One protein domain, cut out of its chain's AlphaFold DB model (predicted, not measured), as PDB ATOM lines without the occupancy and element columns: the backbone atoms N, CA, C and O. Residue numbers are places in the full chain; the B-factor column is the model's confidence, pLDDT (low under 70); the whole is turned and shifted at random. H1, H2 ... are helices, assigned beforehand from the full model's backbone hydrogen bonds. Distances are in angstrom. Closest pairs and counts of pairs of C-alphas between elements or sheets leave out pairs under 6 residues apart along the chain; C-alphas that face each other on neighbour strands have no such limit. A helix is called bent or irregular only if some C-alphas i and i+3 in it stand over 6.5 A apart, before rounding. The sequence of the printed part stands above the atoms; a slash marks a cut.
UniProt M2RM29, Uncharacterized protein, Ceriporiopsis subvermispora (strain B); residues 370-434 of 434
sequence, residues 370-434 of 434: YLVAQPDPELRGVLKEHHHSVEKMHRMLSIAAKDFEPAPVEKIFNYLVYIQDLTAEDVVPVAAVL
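AT A GLANCE: This is residues 370 to 434 of the 434 residues of an uncharacterized protein of Ceriporiopsis subvermispora (strain B) (UniProt M2RM29). Four short helices lie side by side in a small bundle, with H2 in the middle: H1 and H4 pack on roughly opposite sides of it, and H3 packs on it between those two. The bundle is incomplete: H1 meets neither H3 nor H4, and a stretch of seven residues with no named element, 370 to 376, comes before H1. H1 and H3 run opposite ways to H2, and H4 runs the same way as H2. The printed part has 65 residues with four named helices, in the order H1, H2, H3, H4, and no named strand; its class is all helix. It is compact, with a radius of gyration of the C-alphas of 11.2 A, and spans 30 by 25 by 17 A.

HOW THE PARTS SIT: Begin at H2, residues 390 to 400, the hub, which touches three other helices. H1, residues 377 to 384, touches it, and the closest C-alphas, of Leu 379 and Met 396, are 6.2 A apart. Their lines stand at a shallow tilt of 25 degrees, opposite ways, and the two form a helical hairpin. Look at Met 396 again for H3, residues 409 to 416: H2 and H3 touch, their closest C-alphas being those of Met 396 and Ile 412, 7.2 A apart. These two also form a helical hairpin, at a shallow tilt of 4 degrees, opposite ways. H4, residues 424 to 432, only just touches H2, with 3 pairs of C-alphas within 8 A; the closest are those of Leu 397 and Val 430, 6.9 A apart. H2 and H4 run the same way at a shallow tilt of 13 degrees. H3 and H4 are close but not clearly touching, with the C-alphas of Ile 412 and Val 430 closest at 7.7 A. H1 is apart from H3 and from H4. The helix packing is mostly aligned: the three touching pairs stand at a shallow tilt. In H1, H2 and H3 every O i to N i+4 pair is within hydrogen-bond range; in H4 it is 3 of 5.

IN THESE COORDINATES: Find C-alpha 390 at (39.414, 16.550, 47.048); from there H2, the longest helix by residues, runs 15.1 A to C-alpha 400 at (29.526, 25.566, 40.007). Earlier in the chain, H1 covers 10.5 A from C-alpha 377 to C-alpha 384. H3 covers 11.6 A from C-alpha 409 to C-alpha 416. H4 covers 12.5 A and ends with C-alpha 432 at (38.640, 31.841, 41.386). H4 is neither bent nor irregular, but only just: C-alphas 426 and 429 are 6.5 A apart.

THE WHOLE: The two C-alphas farthest apart, those of Leu 371 and Glu 425, are 32.3 A apart. The printed part has no cut and ends at residue 434, the chain's last. The link from H1 to H2 is tight, with 5 residues; those from H2 to H3, with 8, and from H3 to H4, with 7, are short. The mean pLDDT of the printed part is 73.7, and in this predicted model it is under 70 at residues 370 to 376, 379 to 380, 383 and 400 to 408.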
ATOM      1  N   TYR A 370      16.371  22.188  53.943       38.06
ATOM      2  CA  TYR A 370      17.070  23.456  53.999       38.06
ATOM      3  C   TYR A 370      16.525  24.315  52.862       38.06
ATOM      4  O   TYR A 370      16.648  23.979  51.682       38.06
ATOM      5  N   LEU A 371      15.885  25.418  53.242       37.59
ATOM      6  CA  LEU A 371      15.382  26.463  52.361       37.59
ATOM      7  C   LEU A 371      16.533  27.300  51.803       37.59
ATOM      8  O   LEU A 371      16.666  28.490  52.057       37.59
ATOM      9  N   VAL A 372      17.362  26.648  51.004       37.94
ATOM     10  CA  VAL A 372      18.188  27.290  49.990       37.94
ATOM     11  C   VAL A 372      17.597  26.842  48.655       37.94
ATOM     12  O   VAL A 372      17.014  25.752  48.596       37.94
ATOM     13  N   ALA A 373      17.694  27.663  47.604       38.44
ATOM     14  CA  ALA A 373      17.440  27.213  46.234       38.44
ATOM     15  C   ALA A 373      17.989  25.787  46.087       38.44
ATOM     16  O   ALA A 373      19.115  25.511  46.530       38.44
ATOM     17  N   GLN A 374      17.132  24.853  45.657       41.69
ATOM     18  CA  GLN A 374      17.551  23.461  45.605       41.69
ATOM     19  C   GLN A 374      18.753  23.433  44.666       41.69
ATOM     20  O   GLN A 374      18.602  23.889  43.536       41.69
ATOM     21  N   PRO A 375      19.938  23.019  45.154       53.22
ATOM     22  CA  PRO A 375      21.115  23.004  44.308       53.22
ATOM     23  C   PRO A 375      20.797  22.158  43.080       53.22
ATOM     24  O   PRO A 375      19.991  21.221  43.192       53.22
ATOM     25  N   ASP A 376      21.429  22.504  41.962       65.75
ATOM     26  CA  ASP A 376      21.369  21.734  40.726       65.75
ATOM     27  C   ASP A 376      21.362  20.214  41.033       65.75
ATOM     28  O   ASP A 376      22.083  19.774  41.941       65.75
ATOM     29  N   PRO A 377      20.510  19.394  40.382       73.44
ATOM     30  CA  PRO A 377      20.412  17.965  40.668       73.44
ATOM     31  C   PRO A 377      21.756  17.223  40.643       73.44
ATOM     32  O   PRO A 377      21.936  16.290  41.432       73.44
ATOM     33  N   GLU A 378      22.701  17.650  39.802       72.31
ATOM     34  CA  GLU A 378      24.071  17.139  39.746       72.31
ATOM     35  C   GLU A 378      24.840  17.531  41.013       72.31
ATOM     36  O   GLU A 378      25.367  16.659  41.710       72.31
ATOM     37  N   LEU A 379      24.803  18.810  41.407       69.19
ATOM     38  CA  LEU A 379      25.416  19.274  42.659       69.19
ATOM     39  C   LEU A 379      24.804  18.575  43.879       69.19
ATOM     40  O   LEU A 379      25.508  18.229  44.827       69.19
ATOM     41  N   ARG A 380      23.495  18.314  43.866       68.62
ATOM     42  CA  ARG A 380      22.811  17.516  44.889       68.62
ATOM     43  C   ARG A 380      23.320  16.077  44.920       68.62
ATOM     44  O   ARG A 380      23.486  15.542  46.014       68.62
ATOM     45  N   GLY A 381      23.514  15.451  43.761       74.94
ATOM     46  CA  GLY A 381      24.073  14.103  43.655       74.94
ATOM     47  C   GLY A 381      25.448  14.035  44.307       74.94
ATOM     48  O   GLY A 381      25.660  13.226  45.209       74.94
ATOM     49  N   VAL A 382      26.320  14.977  43.951       72.62
ATOM     50  CA  VAL A 382      27.667  15.084  44.518       72.62
ATOM     51  C   VAL A 382      27.615  15.362  46.022       72.62
ATOM     52  O   VAL A 382      28.277  14.680  46.801       72.62
ATOM     53  N   LEU A 383      26.781  16.300  46.484       68.69
ATOM     54  CA  LEU A 383      26.639  16.619  47.911       68.69
ATOM     55  C   LEU A 383      26.183  15.418  48.756       68.69
ATOM     56  O   LEU A 383      26.609  15.324  49.906       68.69
ATOM     57  N   LYS A 384      25.393  14.490  48.196       73.81
ATOM     58  CA  LYS A 384      24.917  13.273  48.881       73.81
ATOM     59  C   LYS A 384      25.987  12.196  49.081       73.81
ATOM     60  O   LYS A 384      25.781  11.308  49.900       73.81
ATOM     61  N   GLU A 385      27.111  12.247  48.370       77.88
ATOM     62  CA  GLU A 385      28.203  11.289  48.578       77.88
ATOM     63  C   GLU A 385      28.797  11.449  49.992       77.88
ATOM     64  O   GLU A 385      29.227  12.537  50.373       77.88
ATOM     65  N   HIS A 386      28.849  10.378  50.786       70.31
ATOM     66  CA  HIS A 386      29.323  10.454  52.178       70.31
ATOM     67  C   HIS A 386      30.845  10.632  52.316       70.31
ATOM     68  O   HIS A 386      31.331  10.973  53.393       70.31
ATOM     69  N   HIS A 387      31.610  10.414  51.244       75.06
ATOM     70  CA  HIS A 387      33.062  10.568  51.268       75.06
ATOM     71  C   HIS A 387      33.461  12.023  51.036       75.06
ATOM     72  O   HIS A 387      33.179  12.596  49.985       75.06
ATOM     73  N   HIS A 388      34.152  12.606  52.017       76.88
ATOM     74  CA  HIS A 388      34.674  13.959  51.914       76.88
ATOM     75  C   HIS A 388      36.064  13.976  51.247       76.88
ATOM     76  O   HIS A 388      37.071  13.888  51.940       76.88
ATOM     77  N   SER A 389      36.133  14.037  49.909       83.69
ATOM     78  CA  SER A 389      37.399  14.021  49.146       83.69
ATOM     79  C   SER A 389      37.672  15.305  48.348       83.69
ATOM     80  O   SER A 389      36.750  16.060  48.019       83.69
ATOM     81  N   VAL A 390      38.948  15.513  47.992       76.94
ATOM     82  CA  VAL A 390      39.414  16.550  47.048       76.94
ATOM     83  C   VAL A 390      38.754  16.378  45.674       76.94
ATOM     84  O   VAL A 390      38.279  17.346  45.085       76.94
ATOM     85  N   GLU A 391      38.620  15.139  45.191       83.19
ATOM     86  CA  GLU A 391      37.945  14.847  43.919       83.19
ATOM     87  C   GLU A 391      36.495  15.350  43.924       83.19
ATOM     88  O   GLU A 391      36.055  16.008  42.980       83.19
ATOM     89  N   LYS A 392      35.763  15.104  45.016       84.19
ATOM     90  CA  LYS A 392      34.398  15.606  45.176       84.19
ATOM     91  C   LYS A 392      34.354  17.137  45.189       84.19
ATOM     92  O   LYS A 392      33.473  17.711  44.552       84.19
ATOM     93  N   MET A 393      35.309  17.807  45.836       81.88
ATOM     94  CA  MET A 393      35.412  19.269  45.786       81.88
ATOM     95  C   MET A 393      35.634  19.775  44.352       81.88
ATOM     96  O   MET A 393      34.931  20.684  43.917       81.88
ATOM     97  N   HIS A 394      36.537  19.162  43.583       82.19
ATOM     98  CA  HIS A 394      36.738  19.526  42.177       82.19
ATOM     99  C   HIS A 394      35.499  19.274  41.317       82.19
ATOM    100  O   HIS A 394      35.183  20.094  40.456       82.19
ATOM    101  N   ARG A 395      34.747  18.194  41.572       82.69
ATOM    102  CA  ARG A 395      33.447  17.974  40.917       82.69
ATOM    103  C   ARG A 395      32.466  19.093  41.258       82.69
ATOM    104  O   ARG A 395      31.886  19.665  40.339       82.69
ATOM    105  N   MET A 396      32.342  19.468  42.535       78.38
ATOM    106  CA  MET A 396      31.504  20.597  42.965       78.38
ATOM    107  C   MET A 396      31.901  21.904  42.266       78.38
ATOM    108  O   MET A 396      31.025  22.612  41.780       78.38
ATOM    109  N   LEU A 397      33.202  22.196  42.159       76.56
ATOM    110  CA  LEU A 397      33.717  23.361  41.430       76.56
ATOM    111  C   LEU A 397      33.381  23.304  39.938       76.56
ATOM    112  O   LEU A 397      32.964  24.302  39.360       76.56
ATOM    113  N   SER A 398      33.530  22.132  39.314       80.19
ATOM    114  CA  SER A 398      33.238  21.954  37.890       80.19
ATOM    115  C   SER A 398      31.759  22.158  37.561       80.19
ATOM    116  O   SER A 398      31.448  22.615  36.466       80.19
ATOM    117  N   ILE A 399      30.862  21.841  38.501       75.50
ATOM    118  CA  ILE A 399      29.420  22.083  38.377       75.50
ATOM    119  C   ILE A 399      29.128  23.566  38.620       75.50
ATOM    120  O   ILE A 399      28.494  24.209  37.791       75.50
ATOM    121  N   ALA A 400      29.683  24.146  39.691       69.12
ATOM    122  CA  ALA A 400      29.526  25.566  40.007       69.12
ATOM    123  C   ALA A 400      30.011  26.497  38.879       69.12
ATOM    124  O   ALA A 400      29.467  27.581  38.709       69.12
ATOM    125  N   ALA A 401      31.004  26.070  38.095       69.56
ATOM    126  CA  ALA A 401      31.506  26.808  36.938       69.56
ATOM    127  C   ALA A 401      30.633  26.677  35.670       69.56
ATOM    128  O   ALA A 401      30.824  27.449  34.732       69.56
ATOM    129  N   LYS A 402      29.724  25.691  35.600       68.81
ATOM    130  CA  LYS A 402      28.881  25.409  34.421       68.81
ATOM    131  C   LYS A 402      27.506  26.081  34.473       68.81
ATOM    132  O   LYS A 402      26.974  26.402  33.411       68.81
ATOM    133  N   ASP A 403      26.948  26.298  35.662       50.31
ATOM    134  CA  ASP A 403      25.587  26.816  35.822       50.31
ATOM    135  C   ASP A 403      25.532  28.347  35.962       50.31
ATOM    136  O   ASP A 403      26.322  28.969  36.668       50.31
ATOM    137  N   PHE A 404      24.553  28.965  35.290       43.09
ATOM    138  CA  PHE A 404      24.280  30.414  35.335       43.09
ATOM    139  C   PHE A 404      23.596  30.884  36.633       43.09
ATOM    140  O   PHE A 404      23.405  32.087  36.821       43.09
ATOM    141  N   GLU A 405      23.245  29.966  37.533       44.81
ATOM    142  CA  GLU A 405      22.935  30.298  38.920       44.81
ATOM    143  C   GLU A 405      24.136  29.878  39.764       44.81
ATOM    144  O   GLU A 405      24.434  28.683  39.815       44.81
ATOM    145  N   PRO A 406      24.854  30.821  40.405       45.72
ATOM    146  CA  PRO A 406      26.001  30.466  41.215       45.72
ATOM    147  C   PRO A 406      25.514  29.489  42.279       45.72
ATOM    148  O   PRO A 406      24.715  29.850  43.151       45.72
ATOM    149  N   ALA A 407      25.982  28.238  42.209       51.31
ATOM    150  CA  ALA A 407      25.966  27.369  43.372       51.31
ATOM    151  C   ALA A 407      26.475  28.236  44.525       51.31
ATOM    152  O   ALA A 407      27.533  28.843  44.346       51.31
ATOM    153  N   PRO A 408      25.725  28.388  45.635       69.19
ATOM    154  CA  PRO A 408      26.103  29.343  46.662       69.19
ATOM    155  C   PRO A 408      27.514  28.970  47.093       69.19
ATOM    156  O   PRO A 408      27.720  27.884  47.642       69.19
ATOM    157  N   VAL A 409      28.488  29.805  46.718       71.69
ATOM    158  CA  VAL A 409      29.926  29.555  46.849       71.69
ATOM    159  C   VAL A 409      30.257  29.239  48.311       71.69
ATOM    160  O   VAL A 409      31.127  28.425  48.614       71.69
ATOM    161  N   GLU A 410      29.434  29.756  49.222       75.44
ATOM    162  CA  GLU A 410      29.366  29.431  50.640       75.44
ATOM    163  C   GLU A 410      29.334  27.913  50.922       75.44
ATOM    164  O   GLU A 410      29.996  27.428  51.840       75.44
ATOM    165  N   LYS A 411      28.602  27.115  50.131       79.50
ATOM    166  CA  LYS A 411      28.532  25.648  50.283       79.50
ATOM    167  C   LYS A 411      29.845  24.952  49.941       79.50
ATOM    168  O   LYS A 411      30.132  23.917  50.541       79.50
ATOM    169  N   ILE A 412      30.630  25.496  49.012       82.69
ATOM    170  CA  ILE A 412      31.946  24.945  48.667       82.69
ATOM    171  C   ILE A 412      32.908  25.183  49.832       82.69
ATOM    172  O   ILE A 412      33.581  24.256  50.275       82.69
ATOM    173  N   PHE A 413      32.893  26.382  50.422       82.81
ATOM    174  CA  PHE A 413      33.721  26.685  51.593       82.81
ATOM    175  C   PHE A 413      33.344  25.869  52.829       82.81
ATOM    176  O   PHE A 413      34.226  25.352  53.511       82.81
ATOM    177  N   ASN A 414      32.049  25.652  53.068       82.69
ATOM    178  CA  ASN A 414      31.576  24.746  54.119       82.69
ATOM    179  C   ASN A 414      32.161  23.333  53.996       82.69
ATOM    180  O   ASN A 414      32.298  22.630  54.996       82.69
ATOM    181  N   TYR A 415      32.491  22.909  52.776       84.62
ATOM    182  CA  TYR A 415      33.029  21.588  52.513       84.62
ATOM    183  C   TYR A 415      34.533  21.473  52.823       84.62
ATOM    184  O   TYR A 415      34.997  20.390  53.181       84.62
ATOM    185  N   LEU A 416      35.286  22.582  52.789       84.56
ATOM    186  CA  LEU A 416      36.726  22.592  53.095       84.56
ATOM    187  C   LEU A 416      37.029  22.093  54.515       84.56
ATOM    188  O   LEU A 416      38.061  21.458  54.743       84.56
ATOM    189  N   VAL A 417      36.093  22.293  55.450       83.50
ATOM    190  CA  VAL A 417      36.169  21.809  56.840       83.50
ATOM    191  C   VAL A 417      36.309  20.281  56.923       83.50
ATOM    192  O   VAL A 417      36.858  19.768  57.899       83.50
ATOM    193  N   TYR A 418      35.918  19.536  55.885       84.56
ATOM    194  CA  TYR A 418      35.957  18.071  55.884       84.56
ATOM    195  C   TYR A 418      37.138  17.447  55.123       84.56
ATOM    196  O   TYR A 418      37.373  16.252  55.271       84.56
ATOM    197  N   ILE A 419      37.890  18.213  54.328       85.75
ATOM    198  CA  ILE A 419      38.997  17.685  53.506       85.75
ATOM    199  C   ILE A 419      40.312  17.765  54.280       85.75
ATOM    200  O   ILE A 419      40.865  18.854  54.357       85.75
ATOM    201  N   GLN A 420      40.821  16.664  54.844       84.38
ATOM    202  CA  GLN A 420      41.989  16.675  55.747       84.38
ATOM    203  C   GLN A 420      43.265  17.259  55.116       84.38
ATOM    204  O   GLN A 420      43.871  18.145  55.719       84.38
ATOM    205  N   ASP A 421      43.595  16.849  53.892       87.44
ATOM    206  CA  ASP A 421      44.868  17.159  53.224       87.44
ATOM    207  C   ASP A 421      44.741  18.309  52.211       87.44
ATOM    208  O   ASP A 421      45.146  18.193  51.059       87.44
ATOM    209  N   LEU A 422      44.117  19.413  52.627       88.81
ATOM    210  CA  LEU A 422      43.890  20.567  51.755       88.81
ATOM    211  C   LEU A 422      45.211  21.296  51.450       88.81
ATOM    212  O   LEU A 422      45.899  21.743  52.370       88.81
ATOM    213  N   THR A 423      45.535  21.470  50.171       91.81
ATOM    214  CA  THR A 423      46.736  22.184  49.708       91.81
ATOM    215  C   THR A 423      46.397  23.531  49.065       91.81
ATOM    216  O   THR A 423      45.239  23.839  48.786       91.81
ATOM    217  N   ALA A 424      47.408  24.367  48.805       90.62
ATOM    218  CA  ALA A 424      47.188  25.637  48.106       90.62
ATOM    219  C   ALA A 424      46.652  25.419  46.675       90.62
ATOM    220  O   ALA A 424      45.779  26.165  46.236       90.62
ATOM    221  N   GLU A 425      47.122  24.372  45.986       90.56
ATOM    222  CA  GLU A 425      46.679  23.996  44.633       90.56
ATOM    223  C   GLU A 425      45.189  23.634  44.595       90.56
ATOM    224  O   GLU A 425      44.506  23.932  43.616       90.56
ATOM    225  N   ASP A 426      44.665  23.075  45.689       89.81
ATOM    226  CA  ASP A 426      43.244  22.756  45.838       89.81
ATOM    227  C   ASP A 426      42.394  24.018  46.053       89.81
ATOM    228  O   ASP A 426      41.282  24.127  45.533       89.81
ATOM    229  N   VAL A 427      42.903  24.988  46.823       88.56
ATOM    230  CA  VAL A 427      42.142  26.180  47.238       88.56
ATOM    231  C   VAL A 427      42.163  27.288  46.188       88.56
ATOM    232  O   VAL A 427      41.170  28.000  46.043       88.56
ATOM    233  N   VAL A 428      43.250  27.455  45.433       90.00
ATOM    234  CA  VAL A 428      43.359  28.520  44.416       90.00
ATOM    235  C   VAL A 428      42.205  28.477  43.393       90.00
ATOM    236  O   VAL A 428      41.589  29.522  43.165       90.00
ATOM    237  N   PRO A 429      41.807  27.316  42.834       88.38
ATOM    238  CA  PRO A 429      40.625  27.217  41.975       88.38
ATOM    239  C   PRO A 429      39.309  27.560  42.684       88.38
ATOM    240  O   PRO A 429      38.412  28.122  42.060       88.38
ATOM    241  N   VAL A 430      39.186  27.263  43.985       85.75
ATOM    242  CA  VAL A 430      38.017  27.654  44.796       85.75
ATOM    243  C   VAL A 430      37.955  29.173  44.948       85.75
ATOM    244  O   VAL A 430      36.881  29.762  44.884       85.75
ATOM    245  N   ALA A 431      39.103  29.833  45.112       86.69
ATOM    246  CA  ALA A 431      39.152  31.287  45.166       86.69
ATOM    247  C   ALA A 431      38.698  31.921  43.843       86.69
ATOM    248  O   ALA A 431      38.039  32.950  43.864       86.69
ATOM    249  N   ALA A 432      39.003  31.305  42.698       85.25
ATOM    250  CA  ALA A 432      38.640  31.841  41.386       85.25
ATOM    251  C   ALA A 432      37.123  31.866  41.108       85.25
ATOM    252  O   ALA A 432      36.693  32.579  40.204       85.25
ATOM    253  N   VAL A 433      36.320  31.104  41.864       82.06
ATOM    254  CA  VAL A 433      34.850  31.109  41.752       82.06
ATOM    255  C   VAL A 433      34.158  32.062  42.741       82.06
ATOM    256  O   VAL A 433      32.933  32.171  42.704       82.06
ATOM    257  N   LEU A 434      34.912  32.746  43.617       77.94
ATOM    258  CA  LEU A 434      34.416  33.791  44.531       77.94
ATOM    259  C   LEU A 434      34.206  35.135  43.828       77.94
ATOM    260  O   LEU A 434      33.194  35.805  44.159       77.94
TER     261      LEU A 434